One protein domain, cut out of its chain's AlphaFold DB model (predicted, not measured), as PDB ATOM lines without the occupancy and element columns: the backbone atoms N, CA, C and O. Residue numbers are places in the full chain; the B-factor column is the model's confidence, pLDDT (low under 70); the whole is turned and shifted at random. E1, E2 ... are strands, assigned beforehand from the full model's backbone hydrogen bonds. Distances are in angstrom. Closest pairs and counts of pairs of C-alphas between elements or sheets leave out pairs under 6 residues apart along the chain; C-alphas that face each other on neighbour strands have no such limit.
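What this domain is: This is residues 71 to 103 and 283 to 360 of the 698 residues of the protein "C39 family peptidase" of Bifidobacterium eulemuris (UniProt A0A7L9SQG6). What does one see first? Two small, strongly twisted sheets stand next to each other like two separate leaves, E1 E2 E3 and E4 E5 E6 E7, while residues 71 to 103, with no named element, run past both, pairing briefly with E3 and E7. What is it made of? The printed part has 111 residues, no named helix and seven strands in the chain order E1 to E7; the class is all strand, though named strands hold 48 residues. Each sheet is an antiparallel meander, each strand the neighbour of the one before. How large is it? It is compact, with a radius of gyration of the C-alphas of 14.8 A and spans of 50 by 34 by 25 A.

Where its parts are: Where does the first sheet lie? After residues 71 to 103 come E1, residues 283 to 289, from C-alpha 283 at (247.437, 182.292, 252.959), E2, residues 296 to 302, and E3, residues 307 to 313. Where is the second? E4 is residues 324 to 326, E5 329 to 336, 21.8 A long, E6 339 to 346, 22.5 A, and E7 351 to 358, 20.8 A, ending at C-alpha 358 (239.881, 182.611, 225.396).

How they stand to each other: What pairs in the first sheet? N 286 and O 299 of hairpin E1 and E2 are 3.1 A apart; N 300 and O 309 of hairpin E2 and E3, 2.9 A. And in the second? Its hairpins have N 324 and O 331 at 2.9 A, N 332 and O 343 at 2.9 A, and N 344 and O 353 at 2.8 A. Do the sheets meet? Their strands are apart.

The domain as a whole: Is anything missing? Residues 104 to 282 are cut out, with C-alphas 103 and 283 32.5 A apart. Where is confidence low? Residues 71 to 74, 316 and 337 have pLDDT under 70.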
ATOM      1  N   MET A  71     255.968 185.103 258.511       64.31
ATOM      2  CA  MET A  71     256.641 183.864 258.127       64.31
ATOM      3  C   MET A  71     257.835 183.622 259.063       64.31
ATOM      4  O   MET A  71     258.731 184.456 259.166       64.31
ATOM      5  N   SER A  72     257.872 182.479 259.759       63.44
ATOM      6  CA  SER A  72     259.053 182.104 260.552       63.44
ATOM      7  C   SER A  72     260.216 181.807 259.615       63.44
ATOM      8  O   SER A  72     260.162 180.806 258.895       63.44
ATOM      9  N   THR A  73     261.290 182.595 259.690       63.25
ATOM     10  CA  THR A  73     262.420 182.406 258.776       63.25
ATOM     11  C   THR A  73     263.331 181.222 259.098       63.25
ATOM     12  O   THR A  73     264.087 180.762 258.245       63.25
ATOM     13  N   ASP A  74     263.151 180.632 260.280       67.31
ATOM     14  CA  ASP A  74     263.862 179.440 260.758       67.31
ATOM     15  C   ASP A  74     263.254 178.098 260.280       67.31
ATOM     16  O   ASP A  74     263.738 177.032 260.676       67.31
ATOM     17  N   PHE A  75     262.176 178.106 259.483       79.44
ATOM     18  CA  PHE A  75     261.431 176.888 259.133       79.44
ATOM     19  C   PHE A  75     261.551 176.506 257.651       79.44
ATOM     20  O   PHE A  75     261.223 177.289 256.775       79.44
ATOM     21  N   ASP A  76     261.948 175.267 257.356       86.62
ATOM     22  CA  ASP A  76     262.010 174.747 255.986       86.62
ATOM     23  C   ASP A  76     260.661 174.133 255.558       86.62
ATOM     24  O   ASP A  76     260.338 172.983 255.893       86.62
ATOM     25  N   TYR A  77     259.872 174.898 254.797       88.31
ATOM     26  CA  TYR A  77     258.539 174.490 254.329       88.31
ATOM     27  C   TYR A  77     258.588 173.439 253.212       88.31
ATOM     28  O   TYR A  77     257.561 172.838 252.888       88.31
ATOM     29  N   THR A  78     259.766 173.147 252.659       88.88
ATOM     30  CA  THR A  78     259.938 172.110 251.626       88.88
ATOM     31  C   THR A  78     259.754 170.701 252.197       88.88
ATOM     32  O   THR A  78     259.499 169.749 251.464       88.88
ATOM     33  N   THR A  79     259.820 170.568 253.525       88.50
ATOM     34  CA  THR A  79     259.625 169.302 254.245       88.50
ATOM     35  C   THR A  79     258.163 168.998 254.582       88.50
ATOM     36  O   THR A  79     257.854 167.894 255.043       88.50
ATOM     37  N   ILE A  80     257.257 169.959 254.372       90.12
ATOM     38  CA  ILE A  80     255.825 169.782 254.616       90.12
ATOM     39  C   ILE A  80     255.255 168.827 253.571       90.12
ATOM     40  O   ILE A  80     255.461 168.999 252.371       90.12
ATOM     41  N   ALA A  81     254.497 167.831 254.030       91.12
ATOM     42  CA  ALA A  81     253.770 166.943 253.138       91.12
ATOM     43  C   ALA A  81     252.641 167.702 252.426       91.12
ATOM     44  O   ALA A  81     251.869 168.415 253.070       91.12
ATOM     45  N   LEU A  82     252.537 167.504 251.114       93.12
ATOM     46  CA  LEU A  82     251.430 168.008 250.312       93.12
ATOM     47  C   LEU A  82     250.172 167.167 250.592       93.12
ATOM     48  O   LEU A  82     250.177 165.955 250.371       93.12
ATOM     49  N   ASP A  83     249.116 167.798 251.109       95.12
ATOM     50  CA  ASP A  83     247.798 167.182 251.280       95.12
ATOM     51  C   ASP A  83     247.057 167.192 249.942       95.12
ATOM     52  O   ASP A  83     246.396 168.167 249.574       95.12
ATOM     53  N   ASP A  84     247.246 166.103 249.203       94.12
ATOM     54  CA  ASP A  84     246.719 165.882 247.860       94.12
ATOM     55  C   ASP A  84     245.603 164.823 247.887       94.12
ATOM     56  O   ASP A  84     245.737 163.706 247.387       94.12
ATOM     57  N   ASP A  85     244.517 165.141 248.599       93.81
ATOM     58  CA  ASP A  85     243.308 164.316 248.675       93.81
ATOM     59  C   ASP A  85     242.238 164.876 247.720       93.81
ATOM     60  O   ASP A  85     241.634 165.907 248.034       93.81
ATOM     61  N   PRO A  86     241.920 164.191 246.600       91.81
ATOM     62  CA  PRO A  86     240.904 164.643 245.650       91.81
ATOM     63  C   PRO A  86     239.517 164.882 246.259       91.81
ATOM     64  O   PRO A  86     238.716 165.620 245.694       91.81
ATOM     65  N   GLN A  87     239.205 164.293 247.422       92.25
ATOM     66  CA  GLN A  87     237.952 164.566 248.143       92.25
ATOM     67  C   GLN A  87     237.909 165.965 248.779       92.25
ATOM     68  O   GLN A  87     236.856 166.394 249.255       92.25
ATOM     69  N   ARG A  88     239.044 166.669 248.834       90.19
ATOM     70  CA  ARG A  88     239.179 168.022 249.390       90.19
ATOM     71  C   ARG A  88     239.325 169.101 248.331       90.19
ATOM     72  O   ARG A  88     239.332 170.278 248.704       90.19
ATOM     73  N   TYR A  89     239.412 168.726 247.058       95.81
ATOM     74  CA  TYR A  89     239.455 169.693 245.974       95.81
ATOM     75  C   TYR A  89     238.220 170.590 246.012       95.81
ATOM     76  O   TYR A  89     237.144 170.205 246.482       95.81
ATOM     77  N   TYR A  90     238.400 171.819 245.553       96.19
ATOM     78  CA  TYR A  90     237.322 172.787 245.469       96.19
ATOM     79  C   TYR A  90     236.327 172.343 244.405       96.19
ATOM     80  O   TYR A  90     236.697 171.767 243.381       96.19
ATOM     81  N   SER A  91     235.043 172.597 244.651       94.50
ATOM     82  CA  SER A  91     234.016 172.230 243.684       94.50
ATOM     83  C   SER A  91     234.077 173.178 242.495       94.50
ATOM     84  O   SER A  91     233.946 174.393 242.672       94.50
ATOM     85  N   ILE A  92     234.240 172.625 241.298       93.19
ATOM     86  CA  ILE A  92     234.127 173.378 240.051       93.19
ATOM     87  C   ILE A  92     232.636 173.525 239.736       93.19
ATOM     88  O   ILE A  92     231.900 172.538 239.767       93.19
ATOM     89  N   SER A  93     232.174 174.754 239.514       91.06
ATOM     90  CA  SER A  93     230.785 175.009 239.144       91.06
ATOM     91  C   SER A  93     230.527 174.601 237.694       91.06
ATOM     92  O   SER A  93     231.320 174.879 236.794       91.06
ATOM     93  N   ASP A  94     229.392 173.938 237.472       80.88
ATOM     94  CA  ASP A  94     228.921 173.590 236.135       80.88
ATOM     95  C   ASP A  94     228.185 174.785 235.517       80.88
ATOM     96  O   ASP A  94     227.313 175.391 236.148       80.88
ATOM     97  N   GLY A  95     228.483 175.109 234.261       79.88
ATOM     98  CA  GLY A  95     227.822 176.206 233.564       79.88
ATOM     99  C   GLY A  95     228.352 176.434 232.157       79.88
ATOM    100  O   GLY A  95     229.387 175.901 231.762       79.88
ATOM    101  N   THR A  96     227.618 177.231 231.381       84.38
ATOM    102  CA  THR A  96     228.122 177.750 230.110       84.38
ATOM    103  C   THR A  96     229.137 178.844 230.406       84.38
ATOM    104  O   THR A  96     228.807 179.824 231.070       84.38
ATOM    105  N   VAL A  97     230.356 178.667 229.907       90.56
ATOM    106  CA  VAL A  97     231.423 179.664 229.997       90.56
ATOM    107  C   VAL A  97     231.339 180.541 228.749       90.56
ATOM    108  O   VAL A  97     231.409 179.982 227.653       90.56
ATOM    109  N   PRO A  98     231.149 181.866 228.868       91.25
ATOM    110  CA  PRO A  98     231.123 182.740 227.700       91.25
ATOM    111  C   PRO A  98     232.494 182.759 227.011       91.25
ATOM    112  O   PRO A  98     233.526 182.621 227.679       91.25
ATOM    113  N   ALA A  99     232.511 182.938 225.690       90.06
ATOM    114  CA  ALA A  99     233.723 183.320 224.976       90.06
ATOM    115  C   ALA A  99     233.946 184.835 225.100       90.06
ATOM    116  O   ALA A  99     233.005 185.591 225.341       90.06
ATOM    117  N   LEU A 100     235.187 185.293 224.917       86.38
ATOM    118  CA  LEU A 100     235.514 186.723 224.943       86.38
ATOM    119  C   LEU A 100     234.681 187.545 223.945       86.38
ATOM    120  O   LEU A 100     234.209 188.627 224.293       86.38
ATOM    121  N   ASP A 101     234.433 186.997 222.756       84.75
ATOM    122  CA  ASP A 101     233.651 187.646 221.695       84.75
ATOM    123  C   ASP A 101     232.149 187.754 222.010       84.75
ATOM    124  O   ASP A 101     231.444 188.553 221.392       84.75
ATOM    125  N   ASP A 102     231.654 186.986 222.989       88.44
ATOM    126  CA  ASP A 102     230.253 187.030 223.422       88.44
ATOM    127  C   ASP A 102     229.977 188.180 224.407       88.44
ATOM    128  O   ASP A 102     228.816 188.485 224.705       88.44
ATOM    129  N   LEU A 103     231.025 188.799 224.958       90.19
ATOM    130  CA  LEU A 103     230.900 189.838 225.975       90.19
ATOM    131  C   LEU A 103     230.583 191.209 225.370       90.19
ATOM    132  O   LEU A 103     230.945 191.534 224.236       90.19
ATOM    133  N   LEU A 283     247.135 183.510 253.690       92.19
ATOM    134  CA  LEU A 283     247.437 182.292 252.959       92.19
ATOM    135  C   LEU A 283     248.158 182.633 251.661       92.19
ATOM    136  O   LEU A 283     247.867 183.640 251.012       92.19
ATOM    137  N   TRP A 284     249.089 181.764 251.290       95.44
ATOM    138  CA  TRP A 284     249.849 181.866 250.051       95.44
ATOM    139  C   TRP A 284     249.330 180.859 249.038       95.44
ATOM    140  O   TRP A 284     249.021 179.726 249.400       95.44
ATOM    141  N   TYR A 285     249.274 181.254 247.773       97.31
ATOM    142  CA  TYR A 285     248.766 180.417 246.694       97.31
ATOM    143  C   TYR A 285     249.723 180.432 245.521       97.31
ATOM    144  O   TYR A 285     250.176 181.497 245.106       97.31
ATOM    145  N   TYR A 286     250.016 179.258 244.981       97.50
ATOM    146  CA  TYR A 286     250.895 179.085 243.830       97.50
ATOM    147  C   TYR A 286     250.492 177.838 243.048       97.50
ATOM    148  O   TYR A 286     249.765 176.982 243.553       97.50
ATOM    149  N   VAL A 287     250.968 177.726 241.813       97.12
ATOM    150  CA  VAL A 287     250.813 176.515 241.012       97.12
ATOM    151  C   VAL A 287     252.098 175.704 241.079       97.12
ATOM    152  O   VAL A 287     253.175 176.215 240.786       97.12
ATOM    153  N   LEU A 288     251.979 174.435 241.458       96.19
ATOM    154  CA  LEU A 288     253.041 173.439 241.376       96.19
ATOM    155  C   LEU A 288     252.872 172.650 240.076       96.19
ATOM    156  O   LEU A 288     251.786 172.138 239.819       96.19
ATOM    157  N   SER A 289     253.926 172.536 239.278       93.19
ATOM    158  CA  SER A 289     253.922 171.842 237.989       93.19
ATOM    159  C   SER A 289     254.872 170.652 238.006       93.19
ATOM    160  O   SER A 289     256.013 170.755 238.452       93.19
ATOM    161  N   ASP A 290     254.422 169.525 237.474       87.25
ATOM    162  CA  ASP A 290     255.258 168.360 237.215       87.25
ATOM    163  C   ASP A 290     255.616 168.341 235.728       87.25
ATOM    164  O   ASP A 290     254.773 168.141 234.853       87.25
ATOM    165  N   THR A 291     256.888 168.586 235.420       77.62
ATOM    166  CA  THR A 291     257.375 168.651 234.038       77.62
ATOM    167  C   THR A 291     257.386 167.291 233.348       77.62
ATOM    168  O   THR A 291     257.319 167.244 232.121       77.62
ATOM    169  N   ALA A 292     257.441 166.189 234.102       80.69
ATOM    170  CA  ALA A 292     257.484 164.841 233.548       80.69
ATOM    171  C   ALA A 292     256.093 164.346 233.140       80.69
ATOM    172  O   ALA A 292     255.955 163.671 232.120       80.69
ATOM    173  N   THR A 293     255.067 164.669 233.928       81.44
ATOM    174  CA  THR A 293     253.678 164.273 233.642       81.44
ATOM    175  C   THR A 293     252.899 165.353 232.893       81.44
ATOM    176  O   THR A 293     251.920 165.046 232.219       81.44
ATOM    177  N   GLY A 294     253.337 166.611 232.986       79.88
ATOM    178  CA  GLY A 294     252.601 167.777 232.507       79.88
ATOM    179  C   GLY A 294     251.456 168.203 233.429       79.88
ATOM    180  O   GLY A 294     250.766 169.158 233.085       79.88
ATOM    181  N   GLU A 295     251.259 167.527 234.567       88.56
ATOM    182  CA  GLU A 295     250.241 167.874 235.560       88.56
ATOM    183  C   GLU A 295     250.589 169.172 236.292       88.56
ATOM    184  O   GLU A 295     251.754 169.511 236.508       88.56
ATOM    185  N   SER A 296     249.555 169.871 236.749       94.62
ATOM    186  CA  SER A 296     249.701 171.070 237.567       94.62
ATOM    187  C   SER A 296     248.666 171.102 238.683       94.62
ATOM    188  O   SER A 296     247.554 170.595 238.530       94.62
ATOM    189  N   ARG A 297     249.037 171.681 239.825       96.25
ATOM    190  CA  ARG A 297     248.236 171.711 241.053       96.25
ATOM    191  C   ARG A 297     248.202 173.123 241.610       96.25
ATOM    192  O   ARG A 297     249.256 173.710 241.832       96.25
ATOM    193  N   LEU A 298     247.011 173.649 241.878       97.75
ATOM    194  CA  LEU A 298     246.849 174.877 242.654       97.75
ATOM    195  C   LEU A 298     247.028 174.532 244.132       97.75
ATOM    196  O   LEU A 298     246.244 173.762 244.688       97.75
ATOM    197  N   VAL A 299     248.055 175.095 244.759       98.00
ATOM    198  CA  VAL A 299     248.446 174.801 246.138       98.00
ATOM    199  C   VAL A 299     248.170 176.004 247.027       98.00
ATOM    200  O   VAL A 299     248.584 177.119 246.722       98.00
ATOM    201  N   GLU A 300     247.506 175.756 248.150       97.00
ATOM    202  CA  GLU A 300     247.415 176.666 249.288       97.00
ATOM    203  C   GLU A 300     248.505 176.320 250.302       97.00
ATOM    204  O   GLU A 300     248.619 175.173 250.740       97.00
ATOM    205  N   LEU A 301     249.274 177.318 250.721       95.38
ATOM    206  CA  LEU A 301     250.231 177.239 251.810       95.38
ATOM    207  C   LEU A 301     249.735 178.072 252.991       95.38
ATOM    208  O   LEU A 301     249.597 179.294 252.917       95.38
ATOM    209  N   ASN A 302     249.555 177.397 254.123       91.19
ATOM    210  CA  ASN A 302     249.294 178.027 255.404       91.19
ATOM    211  C   ASN A 302     250.560 177.998 256.265       91.19
ATOM    212  O   ASN A 302     250.981 176.968 256.799       91.19
ATOM    213  N   VAL A 303     251.161 179.175 256.410       83.19
ATOM    214  CA  VAL A 303     252.423 179.361 257.134       83.19
ATOM    215  C   VAL A 303     252.256 179.292 258.652       83.19
ATOM    216  O   VAL A 303     253.226 179.048 259.354       83.19
ATOM    217  N   ARG A 304     251.039 179.452 259.192       81.38
ATOM    218  CA  ARG A 304     250.795 179.413 260.646       81.38
ATOM    219  C   ARG A 304     250.712 177.988 261.189       81.38
ATOM    220  O   ARG A 304     251.119 177.732 262.321       81.38
ATOM    221  N   ASN A 305     250.139 177.068 260.418       85.38
ATOM    222  CA  ASN A 305     249.962 175.666 260.820       85.38
ATOM    223  C   ASN A 305     250.878 174.693 260.052       85.38
ATOM    224  O   ASN A 305     250.832 173.494 260.328       85.38
ATOM    225  N   HIS A 306     251.701 175.207 259.133       86.81
ATOM    226  CA  HIS A 306     252.649 174.452 258.314       86.81
ATOM    227  C   HIS A 306     251.954 173.381 257.458       86.81
ATOM    228  O   HIS A 306     252.380 172.224 257.435       86.81
ATOM    229  N   THR A 307     250.877 173.754 256.760       92.25
ATOM    230  CA  THR A 307     250.163 172.851 255.843       92.25
ATOM    231  C   THR A 307     250.213 173.344 254.404       92.25
ATOM    232  O   THR A 307     250.036 174.536 254.156       92.25
ATOM    233  N   LYS A 308     250.390 172.404 253.469       96.06
ATOM    234  CA  LYS A 308     250.195 172.608 252.030       96.06
ATOM    235  C   LYS A 308     249.003 171.773 251.575       96.06
ATOM    236  O   LYS A 308     249.014 170.564 251.797       96.06
ATOM    237  N   THR A 309     248.012 172.392 250.947       96.62
ATOM    238  CA  THR A 309     246.778 171.725 250.506       96.62
ATOM    239  C   THR A 309     246.591 171.923 249.011       96.62
ATOM    240  O   THR A 309     246.659 173.053 248.531       96.62
ATOM    241  N   VAL A 310     246.322 170.847 248.273       97.62
ATOM    242  CA  VAL A 310     245.948 170.947 246.858       97.62
ATOM    243  C   VAL A 310     244.471 171.313 246.756       97.62
ATOM    244  O   VAL A 310     243.599 170.614 247.275       97.62
ATOM    245  N   LEU A 311     244.192 172.434 246.097       97.25
ATOM    246  CA  LEU A 311     242.838 172.947 245.896       97.25
ATOM    247  C   LEU A 311     242.219 172.422 244.599       97.25
ATOM    248  O   LEU A 311     241.012 172.204 244.533       97.25
ATOM    249  N   ALA A 312     243.048 172.232 243.576       95.56
ATOM    250  CA  ALA A 312     242.680 171.664 242.290       95.56
ATOM    251  C   ALA A 312     243.920 171.076 241.613       95.56
ATOM    252  O   ALA A 312     245.035 171.548 241.841       95.56
ATOM    253  N   SER A 313     243.709 170.084 240.754       93.88
ATOM    254  CA  SER A 313     244.741 169.480 239.913       93.88
ATOM    255  C   SER A 313     244.218 169.343 238.493       93.88
ATOM    256  O   SER A 313     243.027 169.089 238.299       93.88
ATOM    257  N   THR A 314     245.106 169.467 237.515       90.06
ATOM    258  CA  THR A 314     244.810 169.120 236.123       90.06
ATOM    259  C   THR A 314     245.071 167.643 235.853       90.06
ATOM    260  O   THR A 314     245.761 166.970 236.622       90.06
ATOM    261  N   ALA A 315     244.487 167.150 234.764       76.56
ATOM    262  CA  ALA A 315     244.758 165.848 234.165       76.56
ATOM    263  C   ALA A 315     244.948 166.034 232.646       76.56
ATOM    264  O   ALA A 315     244.607 167.083 232.107       76.56
ATOM    265  N   ASP A 316     245.476 165.019 231.959       66.38
ATOM    266  CA  ASP A 316     245.402 164.894 230.493       66.38
ATOM    267  C   ASP A 316     245.985 166.063 229.663       66.38
ATOM    268  O   ASP A 316     245.448 166.437 228.622       66.38
ATOM    269  N   GLY A 317     247.138 166.604 230.070       71.44
ATOM    270  CA  GLY A 317     247.876 167.616 229.298       71.44
ATOM    271  C   GLY A 317     247.418 169.062 229.516       71.44
ATOM    272  O   GLY A 317     248.082 169.972 229.021       71.44
ATOM    273  N   ASP A 318     246.358 169.272 230.297       87.31
ATOM    274  CA  ASP A 318     245.938 170.598 230.747       87.31
ATOM    275  C   ASP A 318     246.892 171.147 231.820       87.31
ATOM    276  O   ASP A 318     247.442 170.403 232.644       87.31
ATOM    277  N   ARG A 319     247.066 172.471 231.853       90.44
ATOM    278  CA  ARG A 319     248.005 173.161 232.747       90.44
ATOM    279  C   ARG A 319     247.401 174.408 233.368       90.44
ATOM    280  O   ARG A 319     246.783 175.214 232.686       90.44
ATOM    281  N   LEU A 320     247.636 174.605 234.654       94.06
ATOM    282  CA  LEU A 320     247.314 175.838 235.352       94.06
ATOM    283  C   LEU A 320     248.426 176.861 235.117       94.06
ATOM    284  O   LEU A 320     249.611 176.551 235.240       94.06
ATOM    285  N   GLY A 321     248.029 178.081 234.774       91.44
ATOM    286  CA  GLY A 321     248.904 179.241 234.664       91.44
ATOM    287  C   GLY A 321     249.130 179.927 236.010       91.44
ATOM    288  O   GLY A 321     248.622 179.507 237.050       91.44
ATOM    289  N   GLN A 322     249.888 181.022 235.991       91.44
ATOM    290  CA  GLN A 322     250.203 181.766 237.210       91.44
ATOM    291  C   GLN A 322     248.936 182.389 237.828       91.44
ATOM    292  O   GLN A 322     248.135 182.980 237.097       91.44
ATOM    293  N   PRO A 323     248.745 182.298 239.156       94.44
ATOM    294  CA  PRO A 323     247.608 182.921 239.811       94.44
ATOM    295  C   PRO A 323     247.784 184.444 239.902       94.44
ATOM    296  O   PRO A 323     248.850 184.950 240.267       94.44
ATOM    297  N   ALA A 324     246.700 185.171 239.648       94.00
ATOM    298  CA  ALA A 324     246.548 186.585 239.973       94.00
ATOM    299  C   ALA A 324     245.559 186.745 241.137       94.00
ATOM    300  O   ALA A 324     244.623 185.959 241.275       94.00
ATOM    301  N   MET A 325     245.752 187.758 241.977       92.00
ATOM    302  CA  MET A 325     244.830 188.075 243.069       92.00
ATOM    303  C   MET A 325     243.985 189.290 242.695       92.00
ATOM    304  O   MET A 325     244.544 190.292 242.261       92.00
ATOM    305  N   GLY A 326     242.675 189.221 242.929       89.69
ATOM    306  CA  GLY A 326     241.776 190.365 242.811       89.69
ATOM    307  C   GLY A 326     240.663 190.304 243.854       89.69
ATOM    308  O   GLY A 326     239.867 189.361 243.859       89.69
ATOM    309  N   GLY A 327     240.625 191.296 244.751       85.88
ATOM    310  CA  GLY A 327     239.726 191.312 245.908       85.88
ATOM    311  C   GLY A 327     239.842 190.030 246.729       85.88
ATOM    312  O   GLY A 327     240.940 189.553 247.002       85.88
ATOM    313  N   ASP A 328     238.701 189.418 247.039       89.88
ATOM    314  CA  ASP A 328     238.614 188.173 247.816       89.88
ATOM    315  C   ASP A 328     238.750 186.891 246.964       89.88
ATOM    316  O   ASP A 328     238.297 185.809 247.353       89.88
ATOM    317  N   SER A 329     239.287 186.982 245.746       94.38
ATOM    318  CA  SER A 329     239.367 185.861 244.802       94.38
ATOM    319  C   SER A 329     240.746 185.728 244.162       94.38
ATOM    320  O   SER A 329     241.501 186.692 244.027       94.38
ATOM    321  N   LEU A 330     241.053 184.508 243.718       96.44
ATOM    322  CA  LEU A 330     242.170 184.253 242.810       96.44
ATOM    323  C   LEU A 330     241.634 184.064 241.395       96.44
ATOM    324  O   LEU A 330     240.553 183.507 241.205       96.44
ATOM    325  N   PHE A 331     242.418 184.470 240.408       96.56
ATOM    326  CA  PHE A 331     242.176 184.204 238.998       96.56
ATOM    327  C   PHE A 331     243.305 183.326 238.476       96.56
ATOM    328  O   PHE A 331     244.476 183.682 238.602       96.56
ATOM    329  N   VAL A 332     242.960 182.155 237.945       96.19
ATOM    330  CA  VAL A 332     243.924 181.132 237.530       96.19
ATOM    331  C   VAL A 332     243.600 180.702 236.101       96.19
ATOM    332  O   VAL A 332     242.504 180.197 235.862       96.19
ATOM    333  N   PRO A 333     244.509 180.889 235.135       94.75
ATOM    334  CA  PRO A 333     244.335 180.340 233.796       94.75
ATOM    335  C   PRO A 333     244.369 178.810 233.840       94.75
ATOM    336  O   PRO A 333     245.273 178.235 234.438       94.75
ATOM    337  N   LEU A 334     243.434 178.149 233.171       93.25
ATOM    338  CA  LEU A 334     243.520 176.758 232.750       93.25
ATOM    339  C   LEU A 334     243.826 176.750 231.252       93.25
ATOM    340  O   LEU A 334     242.993 177.141 230.439       93.25
ATOM    341  N   ILE A 335     245.014 176.290 230.897       89.31
ATOM    342  CA  ILE A 335     245.492 176.121 229.531       89.31
ATOM    343  C   ILE A 335     245.199 174.678 229.132       89.31
ATOM    344  O   ILE A 335     245.769 173.753 229.710       89.31
ATOM    345  N   ALA A 336     244.308 174.492 228.166       83.62
ATOM    346  CA  ALA A 336     243.864 173.182 227.709       83.62
ATOM    347  C   ALA A 336     244.048 173.043 226.193       83.62
ATOM    348  O   ALA A 336     244.316 174.013 225.478       83.62
ATOM    349  N   ASN A 337     243.877 171.828 225.672       69.06
ATOM    350  CA  ASN A 337     243.903 171.602 224.226       69.06
ATOM    351  C   ASN A 337     242.776 172.386 223.527       69.06
ATOM    352  O   ASN A 337     241.614 171.986 223.566       69.06
ATOM    353  N   GLY A 338     243.139 173.478 222.847       71.25
ATOM    354  CA  GLY A 338     242.216 174.301 222.060       71.25
ATOM    355  C   GLY A 338     241.823 175.645 222.680       71.25
ATOM    356  O   GLY A 338     240.953 176.295 222.112       71.25
ATOM    357  N   GLY A 339     242.435 176.069 223.794       85.44
ATOM    358  CA  GLY A 339     242.247 177.421 224.328       85.44
ATOM    359  C   GLY A 339     242.641 177.586 225.797       85.44
ATOM    360  O   GLY A 339     243.249 176.707 226.411       85.44
ATOM    361  N   VAL A 340     242.269 178.727 226.371       90.56
ATOM    362  CA  VAL A 340     242.506 179.084 227.775       90.56
ATOM    363  C   VAL A 340     241.178 179.421 228.446       90.56
ATOM    364  O   VAL A 340     240.404 180.219 227.932       90.56
ATOM    365  N   GLN A 341     240.907 178.857 229.620       92.44
ATOM    366  CA  GLN A 341     239.821 179.314 230.488       92.44
ATOM    367  C   GLN A 341     240.387 180.099 231.660       92.44
ATOM    368  O   GLN A 341     241.330 179.654 232.299       92.44
ATOM    369  N   ILE A 342     239.791 181.233 232.009       94.38
ATOM    370  CA  ILE A 342     240.127 181.917 233.258       94.38
ATOM    371  C   ILE A 342     239.204 181.397 234.351       94.38
ATOM    372  O   ILE A 342     237.988 181.558 234.281       94.38
ATOM    373  N   TRP A 343     239.772 180.778 235.378       95.31
ATOM    374  CA  TRP A 343     239.040 180.331 236.554       95.31
ATOM    375  C   TRP A 343     239.060 181.393 237.643       95.31
ATOM    376  O   TRP A 343     240.126 181.849 238.045       95.31
ATOM    377  N   ARG A 344     237.890 181.724 238.190       96.12
ATOM    378  CA  ARG A 344     237.770 182.457 239.450       96.12
ATOM    379  C   ARG A 344     237.693 181.464 240.606       96.12
ATOM    380  O   ARG A 344     236.752 180.677 240.691       96.12
ATOM    381  N   VAL A 345     238.654 181.521 241.517       96.50
ATOM    382  CA  VAL A 345     238.707 180.706 242.733       96.50
ATOM    383  C   VAL A 345     238.217 181.553 243.905       96.50
ATOM    384  O   VAL A 345     238.923 182.440 244.387       96.50
ATOM    385  N   ALA A 346     236.998 181.279 244.365       94.12
ATOM    386  CA  ALA A 346     236.442 181.886 245.567       94.12
ATOM    387  C   ALA A 346     236.888 181.064 246.782       94.12
ATOM    388  O   ALA A 346     236.315 180.017 247.092       94.12
ATOM    389  N   VAL A 347     237.952 181.522 247.446       91.88
ATOM    390  CA  VAL A 347     238.608 180.776 248.531       91.88
ATOM    391  C   VAL A 347     237.661 180.528 249.704       91.88
ATOM    392  O   VAL A 347     237.586 179.402 250.195       91.88
ATOM    393  N   ALA A 348     236.904 181.546 250.121       91.25
ATOM    394  CA  ALA A 348     235.975 181.441 251.248       91.25
ATOM    395  C   ALA A 348     234.870 180.395 251.008       91.25
ATOM    396  O   ALA A 348     234.521 179.641 251.919       91.25
ATOM    397  N   ASP A 349     234.374 180.317 249.773       92.50
ATOM    398  CA  ASP A 349     233.294 179.408 249.383       92.50
ATOM    399  C   ASP A 349     233.803 178.024 248.958       92.50
ATOM    400  O   ASP A 349     233.017 177.086 248.815       92.50
ATOM    401  N   ARG A 350     235.124 177.872 248.788       93.62
ATOM    402  CA  ARG A 350     235.783 176.666 248.264       93.62
ATOM    403  C   ARG A 350     235.235 176.231 246.905       93.62
ATOM    404  O   ARG A 350     235.055 175.039 246.638       93.62
ATOM    405  N   THR A 351     234.990 177.209 246.038       95.75
ATOM    406  CA  THR A 351     234.457 176.985 244.693       95.75
ATOM    407  C   THR A 351     235.373 177.554 243.623       95.75
ATOM    408  O   THR A 351     235.942 178.633 243.791       95.75
ATOM    409  N   ILE A 352     235.445 176.862 242.492       96.50
ATOM    410  CA  ILE A 352     236.094 177.333 241.270       96.50
ATOM    411  C   ILE A 352     235.001 177.571 240.235       96.50
ATOM    412  O   ILE A 352     234.192 176.687 239.979       96.50
ATOM    413  N   THR A 353     234.963 178.762 239.649       95.44
ATOM    414  CA  THR A 353     234.015 179.104 238.584       95.44
ATOM    415  C   THR A 353     234.780 179.481 237.325       95.44
ATOM    416  O   THR A 353     235.487 180.491 237.344       95.44
ATOM    417  N   PRO A 354     234.663 178.707 236.233       94.69
ATOM    418  CA  PRO A 354     235.166 179.129 234.934       94.69
ATOM    419  C   PRO A 354     234.453 180.418 234.507       94.69
ATOM    420  O   PRO A 354     233.236 180.442 234.331       94.69
ATOM    421  N   LEU A 355     235.206 181.510 234.411       93.56
ATOM    422  CA  LEU A 355     234.683 182.856 234.188       93.56
ATOM    423  C   LEU A 355     234.553 183.173 232.697       93.56
ATOM    424  O   LEU A 355     233.566 183.772 232.278       93.56
ATOM    425  N   LEU A 356     235.569 182.803 231.918       92.12
ATOM    426  CA  LEU A 356     235.730 183.223 230.530       92.12
ATOM    427  C   LEU A 356     236.571 182.209 229.755       92.12
ATOM    428  O   LEU A 356     237.544 181.690 230.302       92.12
ATOM    429  N   SER A 357     236.219 181.964 228.493       91.25
ATOM    430  CA  SER A 357     237.037 181.202 227.544       91.25
ATOM    431  C   SER A 357     237.712 182.136 226.539       91.25
ATOM    432  O   SER A 357     237.089 183.062 226.017       91.25
ATOM    433  N   LEU A 358     238.986 181.869 226.273       87.50
ATOM    434  CA  LEU A 358     239.881 182.611 225.396       87.50
ATOM    435  C   LEU A 358     240.520 181.649 224.391       87.50
ATOM    436  O   LEU A 358     240.828 180.509 224.737       87.50
ATOM    437  N   ASP A 359     240.813 182.133 223.188       82.06
ATOM    438  CA  ASP A 359     241.560 181.348 222.198       82.06
ATOM    439  C   ASP A 359     243.049 181.255 222.556       82.06
ATOM    440  O   ASP A 359     243.647 180.180 222.507       82.06
ATOM    441  N   VAL A 360     243.654 182.388 222.929       75.62
ATOM    442  CA  VAL A 360     245.067 182.489 223.320       75.62
ATOM    443  C   VAL A 360     245.220 183.523 224.432       75.62
ATOM    444  O   VAL A 360     244.604 184.590 224.410       75.62
TER     445      VAL A 360